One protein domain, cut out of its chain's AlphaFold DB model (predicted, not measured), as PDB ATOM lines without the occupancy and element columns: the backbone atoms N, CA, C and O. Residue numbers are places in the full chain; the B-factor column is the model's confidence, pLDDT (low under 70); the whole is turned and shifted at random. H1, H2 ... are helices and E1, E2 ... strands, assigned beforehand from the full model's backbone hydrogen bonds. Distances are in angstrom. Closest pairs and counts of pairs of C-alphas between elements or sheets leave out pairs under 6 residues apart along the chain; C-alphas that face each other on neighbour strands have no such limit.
ATOM      1  N   TYR A 711     151.149 132.500 148.144       95.00
ATOM      2  CA  TYR A 711     150.679 131.155 147.818       95.00
ATOM      3  C   TYR A 711     151.141 130.158 148.878       95.00
ATOM      4  O   TYR A 711     152.285 130.222 149.325       95.00
ATOM      5  N   ILE A 712     150.275 129.206 149.222       94.38
ATOM      6  CA  ILE A 712     150.668 127.969 149.904       94.38
ATOM      7  C   ILE A 712     150.737 126.848 148.865       94.38
ATOM      8  O   ILE A 712     149.885 126.771 147.975       94.38
ATOM      9  N   CYS A 713     151.755 125.995 148.949       94.06
ATOM     10  CA  CYS A 713     151.960 124.883 148.026       94.06
ATOM     11  C   CYS A 713     152.377 123.600 148.752       94.06
ATOM     12  O   CYS A 713     152.924 123.637 149.853       94.06
ATOM     13  N   TYR A 714     152.098 122.459 148.126       93.56
ATOM     14  CA  TYR A 714     152.411 121.136 148.657       93.56
ATOM     15  C   TYR A 714     153.590 120.525 147.901       93.56
ATOM     16  O   TYR A 714     153.473 120.166 146.730       93.56
ATOM     17  N   LEU A 715     154.733 120.388 148.578       93.62
ATOM     18  CA  LEU A 715     155.908 119.714 148.037       93.62
ATOM     19  C   LEU A 715     155.941 118.256 148.505       93.62
ATOM     20  O   LEU A 715     156.255 117.976 149.659       93.62
ATOM     21  N   LYS A 716     155.684 117.321 147.586       91.94
ATOM     22  CA  LYS A 716     155.957 115.893 147.786       91.94
ATOM     23  C   LYS A 716     157.049 115.446 146.825       91.94
ATOM     24  O   LYS A 716     156.885 115.531 145.608       91.94
ATOM     25  N   LEU A 717     158.149 114.975 147.403       92.31
ATOM     26  CA  LEU A 717     159.295 114.416 146.697       92.31
ATOM     27  C   LEU A 717     159.239 112.887 146.727       92.31
ATOM     28  O   LEU A 717     158.849 112.291 147.731       92.31
ATOM     29  N   GLN A 718     159.681 112.262 145.642       91.00
ATOM     30  CA  GLN A 718     159.998 110.840 145.570       91.00
ATOM     31  C   GLN A 718     161.415 110.715 145.012       91.00
ATOM     32  O   GLN A 718     161.691 111.185 143.912       91.00
ATOM     33  N   VAL A 719     162.324 110.119 145.781       89.62
ATOM     34  CA  VAL A 719     163.747 110.019 145.426       89.62
ATOM     35  C   VAL A 719     164.072 108.585 145.013       89.62
ATOM     36  O   VAL A 719     163.701 107.635 145.699       89.62
ATOM     37  N   ALA A 720     164.771 108.450 143.893       83.06
ATOM     38  CA  ALA A 720     165.434 107.243 143.418       83.06
ATOM     39  C   ALA A 720     166.932 107.543 143.214       83.06
ATOM     40  O   ALA A 720     167.333 108.704 143.251       83.06
ATOM     41  N   VAL A 721     167.747 106.508 142.979       80.25
ATOM     42  CA  VAL A 721     169.216 106.627 142.856       80.25
ATOM     43  C   VAL A 721     169.632 107.695 141.833       80.25
ATOM     44  O   VAL A 721     170.468 108.538 142.141       80.25
ATOM     45  N   ASP A 722     168.990 107.709 140.662       73.44
ATOM     46  CA  ASP A 722     169.331 108.604 139.545       73.44
ATOM     47  C   ASP A 722     168.343 109.774 139.345       73.44
ATOM     48  O   ASP A 722     168.463 110.527 138.376       73.44
ATOM     49  N   LEU A 723     167.311 109.916 140.192       77.56
ATOM     50  CA  LEU A 723     166.202 110.839 139.920       77.56
ATOM     51  C   LEU A 723     165.482 111.339 141.179       77.56
ATOM     52  O   LEU A 723     165.034 110.555 142.012       77.56
ATOM     53  N   ILE A 724     165.242 112.652 141.240       85.25
ATOM     54  CA  ILE A 724     164.262 113.259 142.149       85.25
ATOM     55  C   ILE A 724     162.992 113.553 141.348       85.25
ATOM     56  O   ILE A 724     163.002 114.358 140.418       85.25
ATOM     57  N   GLN A 725     161.892 112.903 141.715       86.25
ATOM     58  CA  GLN A 725     160.559 113.147 141.176       86.25
ATOM     59  C   GLN A 725     159.787 114.101 142.093       86.25
ATOM     60  O   GLN A 725     159.857 114.005 143.320       86.25
ATOM     61  N   VAL A 726     159.024 115.011 141.488       90.75
ATOM     62  CA  VAL A 726     158.206 116.014 142.178       90.75
ATOM     63  C   VAL A 726     156.742 115.779 141.822       90.75
ATOM     64  O   VAL A 726     156.402 115.639 140.648       90.75
ATOM     65  N   PHE A 727     155.863 115.729 142.821       90.44
ATOM     66  CA  PHE A 727     154.427 115.606 142.586       90.44
ATOM     67  C   PHE A 727     153.838 116.929 142.068       90.44
ATOM     68  O   PHE A 727     153.894 117.946 142.759       90.44
ATOM     69  N   VAL A 728     153.249 116.903 140.867       90.25
ATOM     70  CA  VAL A 728     152.676 118.074 140.179       90.25
ATOM     71  C   VAL A 728     151.315 117.746 139.539       90.25
ATOM     72  O   VAL A 728     151.078 116.594 139.161       90.25
ATOM     73  N   PRO A 729     150.391 118.716 139.385       86.69
ATOM     74  CA  PRO A 729     149.117 118.487 138.707       86.69
ATOM     75  C   PRO A 729     149.310 118.241 137.202       86.69
ATOM     76  O   PRO A 729     149.974 119.023 136.528       86.69
ATOM     77  N   LYS A 730     148.620 117.243 136.624       78.88
ATOM     78  CA  LYS A 730     148.661 116.960 135.167       78.88
ATOM     79  C   LYS A 730     148.342 118.171 134.270       78.88
ATOM     80  O   LYS A 730     148.773 118.208 133.127       78.88
ATOM     81  N   LYS A 731     147.565 119.140 134.772       79.69
ATOM     82  CA  LYS A 731     147.168 120.370 134.057       79.69
ATOM     83  C   LYS A 731     148.057 121.591 134.357       79.69
ATOM     84  O   LYS A 731     147.776 122.659 133.833       79.69
ATOM     85  N   ALA A 732     149.068 121.457 135.217       82.50
ATOM     86  CA  ALA A 732     150.005 122.521 135.598       82.50
ATOM     87  C   ALA A 732     151.364 121.907 136.020       82.50
ATOM     88  O   ALA A 732     151.770 122.032 137.173       82.50
ATOM     89  N   PRO A 733     152.052 121.178 135.121       81.81
ATOM     90  CA  PRO A 733     153.198 120.322 135.454       81.81
ATOM     91  C   PRO A 733     154.457 121.104 135.871       81.81
ATOM     92  O   PRO A 733     155.375 120.547 136.461       81.81
ATOM     93  N   ASN A 734     154.490 122.401 135.569       83.88
ATOM     94  CA  ASN A 734     155.511 123.370 135.955       83.88
ATOM     95  C   ASN A 734     155.310 123.952 137.370       83.88
ATOM     96  O   ASN A 734     156.147 124.735 137.817       83.88
ATOM     97  N   VAL A 735     154.214 123.619 138.068       89.06
ATOM     98  CA  VAL A 735     153.882 124.182 139.386       89.06
ATOM     99  C   VAL A 735     153.542 123.069 140.379       89.06
ATOM    100  O   VAL A 735     152.828 122.120 140.062       89.06
ATOM    101  N   LEU A 736     154.011 123.205 141.620       92.69
ATOM    102  CA  LEU A 736     153.522 122.396 142.743       92.69
ATOM    103  C   LEU A 736     152.009 122.613 142.936       92.69
ATOM    104  O   LEU A 736     151.537 123.721 142.684       92.69
ATOM    105  N   PRO A 737     151.235 121.633 143.438       93.69
ATOM    106  CA  PRO A 737     149.849 121.867 143.841       93.69
ATOM    107  C   PRO A 737     149.768 123.049 144.815       93.69
ATOM    108  O   PRO A 737     150.476 123.062 145.823       93.69
ATOM    109  N   TYR A 738     148.941 124.051 144.503       93.88
ATOM    110  CA  TYR A 738     148.935 125.341 145.194       93.88
ATOM    111  C   TYR A 738     147.527 125.877 145.463       93.88
ATOM    112  O   TYR A 738     146.571 125.559 144.755       93.88
ATOM    113  N   VAL A 739     147.429 126.780 146.441       95.75
ATOM    114  CA  VAL A 739     146.284 127.673 146.658       95.75
ATOM    115  C   VAL A 739     146.800 129.101 146.857       95.75
ATOM    116  O   VAL A 739     147.770 129.324 147.583       95.75
ATOM    117  N   LYS A 740     146.166 130.083 146.198       95.62
ATOM    118  CA  LYS A 740     146.449 131.508 146.429       95.62
ATOM    119  C   LYS A 740     145.841 131.939 147.763       95.62
ATOM    120  O   LYS A 740     144.653 131.717 147.977       95.62
ATOM    121  N   VAL A 741     146.649 132.571 148.609       95.06
ATOM    122  CA  VAL A 741     146.255 133.086 149.930       95.06
ATOM    123  C   VAL A 741     145.737 134.523 149.809       95.06
ATOM    124  O   VAL A 741     144.652 134.829 150.293       95.06
ATOM    125  N   ARG A 742     146.497 135.404 149.134       91.88
ATOM    126  CA  ARG A 742     146.140 136.815 148.873       91.88
ATOM    127  C   ARG A 742     146.958 137.428 147.727       91.88
ATOM    128  O   ARG A 742     147.939 136.837 147.284       91.88
ATOM    129  N   ASP A 743     146.560 138.603 147.233       90.62
ATOM    130  CA  ASP A 743     147.222 139.298 146.105       90.62
ATOM    131  C   ASP A 743     148.504 140.047 146.490       90.62
ATOM    132  O   ASP A 743     149.423 140.161 145.679       90.62
ATOM    133  N   CYS A 744     148.601 140.523 147.732       89.50
ATOM    134  CA  CYS A 744     149.866 141.010 148.271       89.50
ATOM    135  C   CYS A 744     150.800 139.802 148.512       89.50
ATOM    136  O   CYS A 744     150.378 138.870 149.204       89.50
ATOM    137  N   PRO A 745     152.035 139.781 147.973       91.44
ATOM    138  CA  PRO A 745     152.966 138.663 148.140       91.44
ATOM    139  C   PRO A 745     153.816 138.741 149.418       91.44
ATOM    140  O   PRO A 745     154.393 137.734 149.818       91.44
ATOM    141  N   ASN A 746     153.929 139.916 150.045       91.56
ATOM    142  CA  ASN A 746     154.780 140.118 151.215       91.56
ATOM    143  C   ASN A 746     154.155 139.500 152.472       91.56
ATOM    144  O   ASN A 746     152.995 139.769 152.778       91.56
ATOM    145  N   VAL A 747     154.934 138.705 153.200       91.25
ATOM    146  CA  VAL A 747     154.634 138.305 154.581       91.25
ATOM    147  C   VAL A 747     155.337 139.316 155.481       91.25
ATOM    148  O   VAL A 747     156.549 139.492 155.339       91.25
ATOM    149  N   SER A 748     154.593 140.002 156.346       89.69
ATOM    150  CA  SER A 748     155.136 140.993 157.278       89.69
ATOM    151  C   SER A 748     155.972 140.321 158.372       89.69
ATOM    152  O   SER A 748     155.914 139.104 158.572       89.69
ATOM    153  N   ARG A 749     156.737 141.123 159.115       87.25
ATOM    154  CA  ARG A 749     157.456 140.657 160.308       87.25
ATOM    155  C   ARG A 749     156.510 139.960 161.297       87.25
ATOM    156  O   ARG A 749     156.773 138.840 161.716       87.25
ATOM    157  N   GLU A 750     155.395 140.605 161.621       84.50
ATOM    158  CA  GLU A 750     154.422 140.180 162.635       84.50
ATOM    159  C   GLU A 750     153.644 138.913 162.228       84.50
ATOM    160  O   GLU A 750     153.207 138.140 163.088       84.50
ATOM    161  N   GLU A 751     153.463 138.701 160.920       88.69
ATOM    162  CA  GLU A 751     152.906 137.475 160.337       88.69
ATOM    163  C   GLU A 751     153.909 136.307 160.384       88.69
ATOM    164  O   GLU A 751     153.511 135.162 160.611       88.69
ATOM    165  N   TRP A 752     155.205 136.581 160.196       88.12
ATOM    166  CA  TRP A 752     156.271 135.573 160.244       88.12
ATOM    167  C   TRP A 752     156.625 135.155 161.675       88.12
ATOM    168  O   TRP A 752     156.716 133.959 161.944       88.12
ATOM    169  N   GLU A 753     156.718 136.105 162.611       85.69
ATOM    170  CA  GLU A 753     156.849 135.822 164.050       85.69
ATOM    171  C   GLU A 753     155.699 134.920 164.528       85.69
ATOM    172  O   GLU A 753     155.928 133.926 165.219       85.69
ATOM    173  N   TRP A 754     154.464 135.186 164.082       85.50
ATOM    174  CA  TRP A 754     153.328 134.308 164.368       85.50
ATOM    175  C   TRP A 754     153.496 132.900 163.769       85.50
ATOM    176  O   TRP A 754     153.277 131.918 164.479       85.50
ATOM    177  N   LEU A 755     153.927 132.763 162.509       86.56
ATOM    178  CA  LEU A 755     154.187 131.444 161.908       86.56
ATOM    179  C   LEU A 755     155.258 130.652 162.674       86.56
ATOM    180  O   LEU A 755     155.109 129.444 162.855       86.56
ATOM    181  N   GLN A 756     156.305 131.315 163.173       84.31
ATOM    182  CA  GLN A 756     157.338 130.674 163.991       84.31
ATOM    183  C   GLN A 756     156.772 130.134 165.321       84.31
ATOM    184  O   GLN A 756     157.131 129.025 165.721       84.31
ATOM    185  N   THR A 757     155.808 130.829 165.947       82.31
ATOM    186  CA  THR A 757     155.114 130.335 167.161       82.31
ATOM    187  C   THR A 757     154.216 129.108 166.950       82.31
ATOM    188  O   THR A 757     153.706 128.575 167.927       82.31
ATOM    189  N   ILE A 758     154.022 128.627 165.713       77.69
ATOM    190  CA  ILE A 758     153.314 127.358 165.443       77.69
ATOM    191  C   ILE A 758     154.271 126.157 165.513       77.69
ATOM    192  O   ILE A 758     153.855 125.063 165.883       77.69
ATOM    193  N   ASN A 759     155.547 126.346 165.156       65.44
ATOM    194  CA  ASN A 759     156.553 125.275 165.167       65.44
ATOM    195  C   ASN A 759     157.188 125.071 166.549       65.44
ATOM    196  O   ASN A 759     157.669 123.980 166.850       65.44
ATOM    197  N   ALA A 760     157.219 126.113 167.381       63.06
ATOM    198  CA  ALA A 760     157.530 125.968 168.792       63.06
ATOM    199  C   ALA A 760     156.267 125.489 169.521       63.06
ATOM    200  O   ALA A 760     155.295 126.234 169.600       63.06
ATOM    201  N   ASP A 761     156.302 124.287 170.101       51.88
ATOM    202  CA  ASP A 761     155.191 123.654 170.846       51.88
ATOM    203  C   ASP A 761     154.941 124.322 172.226       51.88
ATOM    204  O   ASP A 761     154.594 123.697 173.228       51.88
ATOM    205  N   GLN A 762     155.211 125.626 172.305       50.44
ATOM    206  CA  GLN A 762     155.095 126.451 173.493       50.44
ATOM    207  C   GLN A 762     153.697 127.058 173.559       50.44
ATOM    208  O   GLN A 762     153.232 127.714 172.627       50.44
ATOM    209  N   HIS A 763     153.064 126.935 174.723       48.50
ATOM    210  CA  HIS A 763     151.885 127.715 175.091       48.50
ATOM    211  C   HIS A 763     152.276 129.194 175.296       48.50
ATOM    212  O   HIS A 763     152.330 129.697 176.419       48.50
ATOM    213  N   VAL A 764     152.581 129.901 174.203       45.72
ATOM    214  CA  VAL A 764     152.808 131.348 174.221       45.72
ATOM    215  C   VAL A 764     151.531 132.011 174.737       45.72
ATOM    216  O   VAL A 764     150.436 131.771 174.221       45.72
ATOM    217  N   ALA A 765     151.664 132.813 175.795       45.69
ATOM    218  CA  ALA A 765     150.546 133.544 176.381       45.69
ATOM    219  C   ALA A 765     149.848 134.416 175.313       45.69
ATOM    220  O   ALA A 765     150.520 134.893 174.393       45.69
ATOM    221  N   PRO A 766     148.522 134.653 175.409       47.12
ATOM    222  CA  PRO A 766     147.830 135.546 174.478       47.12
ATOM    223  C   PRO A 766     148.570 136.893 174.432       47.12
ATOM    224  O   PRO A 766     148.882 137.432 175.497       47.12
ATOM    225  N   PRO A 767     148.909 137.409 173.234       50.47
ATOM    226  CA  PRO A 767     149.965 138.401 173.098       50.47
ATOM    227  C   PRO A 767     149.647 139.664 173.894       50.47
ATOM    228  O   PRO A 767     148.619 140.306 173.692       50.47
ATOM    229  N   THR A 768     150.577 140.042 174.770       47.12
ATOM    230  CA  THR A 768     150.540 141.251 175.609       47.12
ATOM    231  C   THR A 768     150.760 142.551 174.822       47.12
ATOM    232  O   THR A 768     150.923 143.615 175.416       47.12
ATOM    233  N   SER A 769     150.760 142.483 173.488       56.78
ATOM    234  CA  SER A 769     150.932 143.616 172.584       56.78
ATOM    235  C   SER A 769     149.598 144.129 172.017       56.78
ATOM    236  O   SER A 769     148.519 143.598 172.285       56.78
ATOM    237  N   THR A 770     149.649 145.242 171.281       60.56
ATOM    238  CA  THR A 770     148.479 146.058 170.930       60.56
ATOM    239  C   THR A 770     147.367 145.262 170.237       60.56
ATOM    240  O   THR A 770     147.626 144.523 169.288       60.56
ATOM    241  N   GLN A 771     146.101 145.513 170.605       63.53
ATOM    242  CA  GLN A 771     144.905 144.847 170.048       63.53
ATOM    243  C   GLN A 771     144.866 144.801 168.502       63.53
ATOM    244  O   GLN A 771     144.264 143.898 167.920       63.53
ATOM    245  N   GLN A 772     145.507 145.761 167.825       63.59
ATOM    246  CA  GLN A 772     145.641 145.782 166.367       63.59
ATOM    247  C   GLN A 772     146.529 144.644 165.825       63.59
ATOM    248  O   GLN A 772     146.115 143.976 164.882       63.59
ATOM    249  N   GLN A 773     147.684 144.352 166.442       65.56
ATOM    250  CA  GLN A 773     148.581 143.268 166.007       65.56
ATOM    251  C   GLN A 773     147.892 141.900 166.101       65.56
ATOM    252  O   GLN A 773     147.907 141.133 165.139       65.56
ATOM    253  N   PHE A 774     147.193 141.642 167.212       68.44
ATOM    254  CA  PHE A 774     146.389 140.429 167.385       68.44
ATOM    255  C   PHE A 774     145.320 140.278 166.289       68.44
ATOM    256  O   PHE A 774     145.118 139.181 165.773       68.44
ATOM    257  N   ARG A 775     144.659 141.369 165.871       70.44
ATOM    258  CA  ARG A 775     143.688 141.329 164.760       70.44
ATOM    259  C   ARG A 775     144.354 140.967 163.430       70.44
ATOM    260  O   ARG A 775     143.818 140.109 162.732       70.44
ATOM    261  N   THR A 776     145.508 141.551 163.107       70.31
ATOM    262  CA  THR A 776     146.269 141.225 161.887       70.31
ATOM    263  C   THR A 776     146.691 139.752 161.870       70.31
ATOM    264  O   THR A 776     146.429 139.048 160.897       70.31
ATOM    265  N   GLN A 777     147.244 139.247 162.978       76.62
ATOM    266  CA  GLN A 777     147.642 137.839 163.108       76.62
ATOM    267  C   GLN A 777     146.448 136.879 162.973       76.62
ATOM    268  O   GLN A 777     146.544 135.884 162.259       76.62
ATOM    269  N   GLN A 778     145.292 137.182 163.578       80.06
ATOM    270  CA  GLN A 778     144.084 136.354 163.420       80.06
ATOM    271  C   GLN A 778     143.518 136.399 161.989       80.06
ATOM    272  O   GLN A 778     143.033 135.383 161.490       80.06
ATOM    273  N   GLN A 779     143.596 137.541 161.292       83.56
ATOM    274  CA  GLN A 779     143.215 137.629 159.876       83.56
ATOM    275  C   GLN A 779     144.118 136.753 158.999       83.56
ATOM    276  O   GLN A 779     143.605 135.947 158.219       83.56
ATOM    277  N   PHE A 780     145.439 136.852 159.163       88.00
ATOM    278  CA  PHE A 780     146.398 136.037 158.420       88.00
ATOM    279  C   PHE A 780     146.248 134.539 158.734       88.00
ATOM    280  O   PHE A 780     146.150 133.724 157.817       88.00
ATOM    281  N   ARG A 781     146.084 134.175 160.013       88.31
ATOM    282  CA  ARG A 781     145.766 132.808 160.455       88.31
ATOM    283  C   ARG A 781     144.545 132.232 159.746       88.31
ATOM    284  O   ARG A 781     144.585 131.092 159.288       88.31
ATOM    285  N   ASN A 782     143.469 133.008 159.629       90.00
ATOM    286  CA  ASN A 782     142.250 132.565 158.953       90.00
ATOM    287  C   ASN A 782     142.456 132.387 157.438       90.00
ATOM    288  O   ASN A 782     141.958 131.411 156.875       90.00
ATOM    289  N   GLN A 783     143.231 133.265 156.787       92.12
ATOM    290  CA  GLN A 783     143.602 133.120 155.370       92.12
ATOM    291  C   GLN A 783     144.444 131.859 155.125       92.12
ATOM    292  O   GLN A 783     144.153 131.096 154.199       92.12
ATOM    293  N   ILE A 784     145.452 131.611 155.969       92.94
ATOM    294  CA  ILE A 784     146.308 130.420 155.899       92.94
ATOM    295  C   ILE A 784     145.480 129.157 156.151       92.94
ATOM    296  O   ILE A 784     145.458 128.288 155.288       92.94
ATOM    297  N   ASN A 785     144.711 129.078 157.243       90.94
ATOM    298  CA  ASN A 785     143.867 127.916 157.555       90.94
ATOM    299  C   ASN A 785     142.877 127.580 156.425       90.94
ATOM    300  O   ASN A 785     142.756 126.419 156.032       90.94
ATOM    301  N   HIS A 786     142.194 128.586 155.864       94.38
ATOM    302  CA  HIS A 786     141.291 128.386 154.728       94.38
ATOM    303  C   HIS A 786     142.037 127.843 153.498       94.38
ATOM    304  O   HIS A 786     141.575 126.900 152.852       94.38
ATOM    305  N   SER A 787     143.209 128.407 153.197       95.69
ATOM    306  CA  SER A 787     144.025 128.008 152.045       95.69
ATOM    307  C   SER A 787     144.611 126.602 152.203       95.69
ATOM    308  O   SER A 787     144.597 125.832 151.245       95.69
ATOM    309  N   THR A 788     145.056 126.239 153.409       93.75
ATOM    310  CA  THR A 788     145.543 124.898 153.760       93.75
ATOM    311  C   THR A 788     144.436 123.862 153.622       93.75
ATOM    312  O   THR A 788     144.612 122.894 152.890       93.75
ATOM    313  N   ASN A 789     143.264 124.080 154.231       94.06
ATOM    314  CA  ASN A 789     142.143 123.136 154.143       94.06
ATOM    315  C   ASN A 789     141.686 122.929 152.689       94.06
ATOM    316  O   ASN A 789     141.397 121.807 152.274       94.06
ATOM    317  N   LYS A 790     141.685 123.999 151.884       95.38
ATOM    318  CA  LYS A 790     141.403 123.933 150.446       95.38
ATOM    319  C   LYS A 790     142.469 123.143 149.675       95.38
ATOM    320  O   LYS A 790     142.115 122.377 148.784       95.38
ATOM    321  N   LEU A 791     143.749 123.297 150.021       94.62
ATOM    322  CA  LEU A 791     144.857 122.561 149.404       94.62
ATOM    323  C   LEU A 791     144.825 121.066 149.763       94.62
ATOM    324  O   LEU A 791     144.986 120.237 148.873       94.62
ATOM    325  N   LEU A 792     144.560 120.714 151.026       93.12
ATOM    326  CA  LEU A 792     144.403 119.322 151.471       93.12
ATOM    327  C   LEU A 792     143.211 118.645 150.771       93.12
ATOM    328  O   LEU A 792     143.380 117.596 150.149       93.12
ATOM    329  N   GLY A 793     142.054 119.317 150.714       92.69
ATOM    330  CA  GLY A 793     140.885 118.836 149.971       92.69
ATOM    331  C   GLY A 793     141.126 118.676 148.461       92.69
ATOM    332  O   GLY A 793     140.618 117.736 147.855       92.69
ATOM    333  N   MET A 794     141.956 119.530 147.846       89.69
ATOM    334  CA  MET A 794     142.408 119.367 146.451       89.69
ATOM    335  C   MET A 794     143.363 118.178 146.242       89.69
ATOM    336  O   MET A 794     143.550 117.745 145.104       89.69
ATOM    337  N   LEU A 795     143.979 117.667 147.310       88.88
ATOM    338  CA  LEU A 795     144.922 116.545 147.298       88.88
ATOM    339  C   LEU A 795     144.295 115.224 147.774       88.88
ATOM    340  O   LEU A 795     144.921 114.176 147.613       88.88
ATOM    341  N   GLY A 796     143.075 115.260 148.323       85.88
ATOM    342  CA  GLY A 796     142.402 114.093 148.900       85.88
ATOM    343  C   GLY A 796     142.995 113.651 150.242       85.88
ATOM    344  O   GLY A 796     143.070 112.447 150.492       85.88
TER     345      GLY A 796
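What this domain is: This is residues 711 to 796 of the 797 residues of the protein "Ankyrin repeat and fibronectin type-III domain-containing protein 1" of Mytilus coruscus (UniProt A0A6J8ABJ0). One long helix, H2, makes the backbone of a loose, elongated body: a small sheet of E1 and E4 packs on its later part, and the shorter helix H1 packs steeply across its earlier part. A thin strand hairpin, E2 and E3, extends away from H2 as an arm, and its tip, residues 719 to 724, sticks out. The printed part has 86 residues, with four named strands and then two named helices in the order E1, E2, E3, E4, H1, H2; both two-stranded sheets, E1 - E4 and E2 - E3, are antiparallel, and the class is mixed. The radius of gyration of the C-alphas is 16.6 A, and the spans are 51 by 28 by 24 A.

How they stand to each other: E1, residues 711 to 713, and E4, residues 738 to 742, are antiparallel neighbours at 158 degrees; N 712 and O 739 are 3.0 A apart and N 739 and O 712 2.9 A, within hydrogen-bond range. H2, residues 771 to 795, has 10 pairs of C-alphas within 8 A of E4, the closest being Val 739 and Ser 787 at 5.9 A. With E1 it has 5 such pairs, the closest being Ile 712 and Ser 787 at 7.0 A. H1, residues 749 to 759, touches H2, which meets it with residues 773 to 780 alone; the closest C-alphas, of Glu 751 and Gln 777, are 6.0 A apart. H1 and H2 run the same way at a steep tilt of 57 degrees. E2, residues 717 to 720, and E3, residues 723 to 726, form an antiparallel hairpin at 163 degrees, with N 718 and O 725 at 2.9 A and N 725 and O 718 at 2.8 A, within hydrogen-bond range. Both strands are apart from H1 and from H2. Every O i to N i+4 pair is within hydrogen-bond range in H2; in H1 5 of 7 are.

Where its parts are: E1 begins at C-alpha 711, (150.679, 131.155, 147.818), and is 6.4 A long; E4 is 12.4 A. E2 measures 10.0 A and E3 9.8 A. H1 is 16.2 A long. H2 runs 36.3 A from C-alpha 771, (144.905, 144.847, 170.048), to C-alpha 795, (144.922, 116.545, 147.298).

The domain as a whole: The two C-alphas farthest apart, those of Asp 722 and Gln 771, are 53.3 A apart. The printed part has no cut. The links E3 to E4 and H1 to H2 are long, with 11 residues each. Residues 756 to 765, of which 756 to 759 belong to H1, stand free. Mean pLDDT of the printed part is 82.1; residues 759 to 774 are under 70.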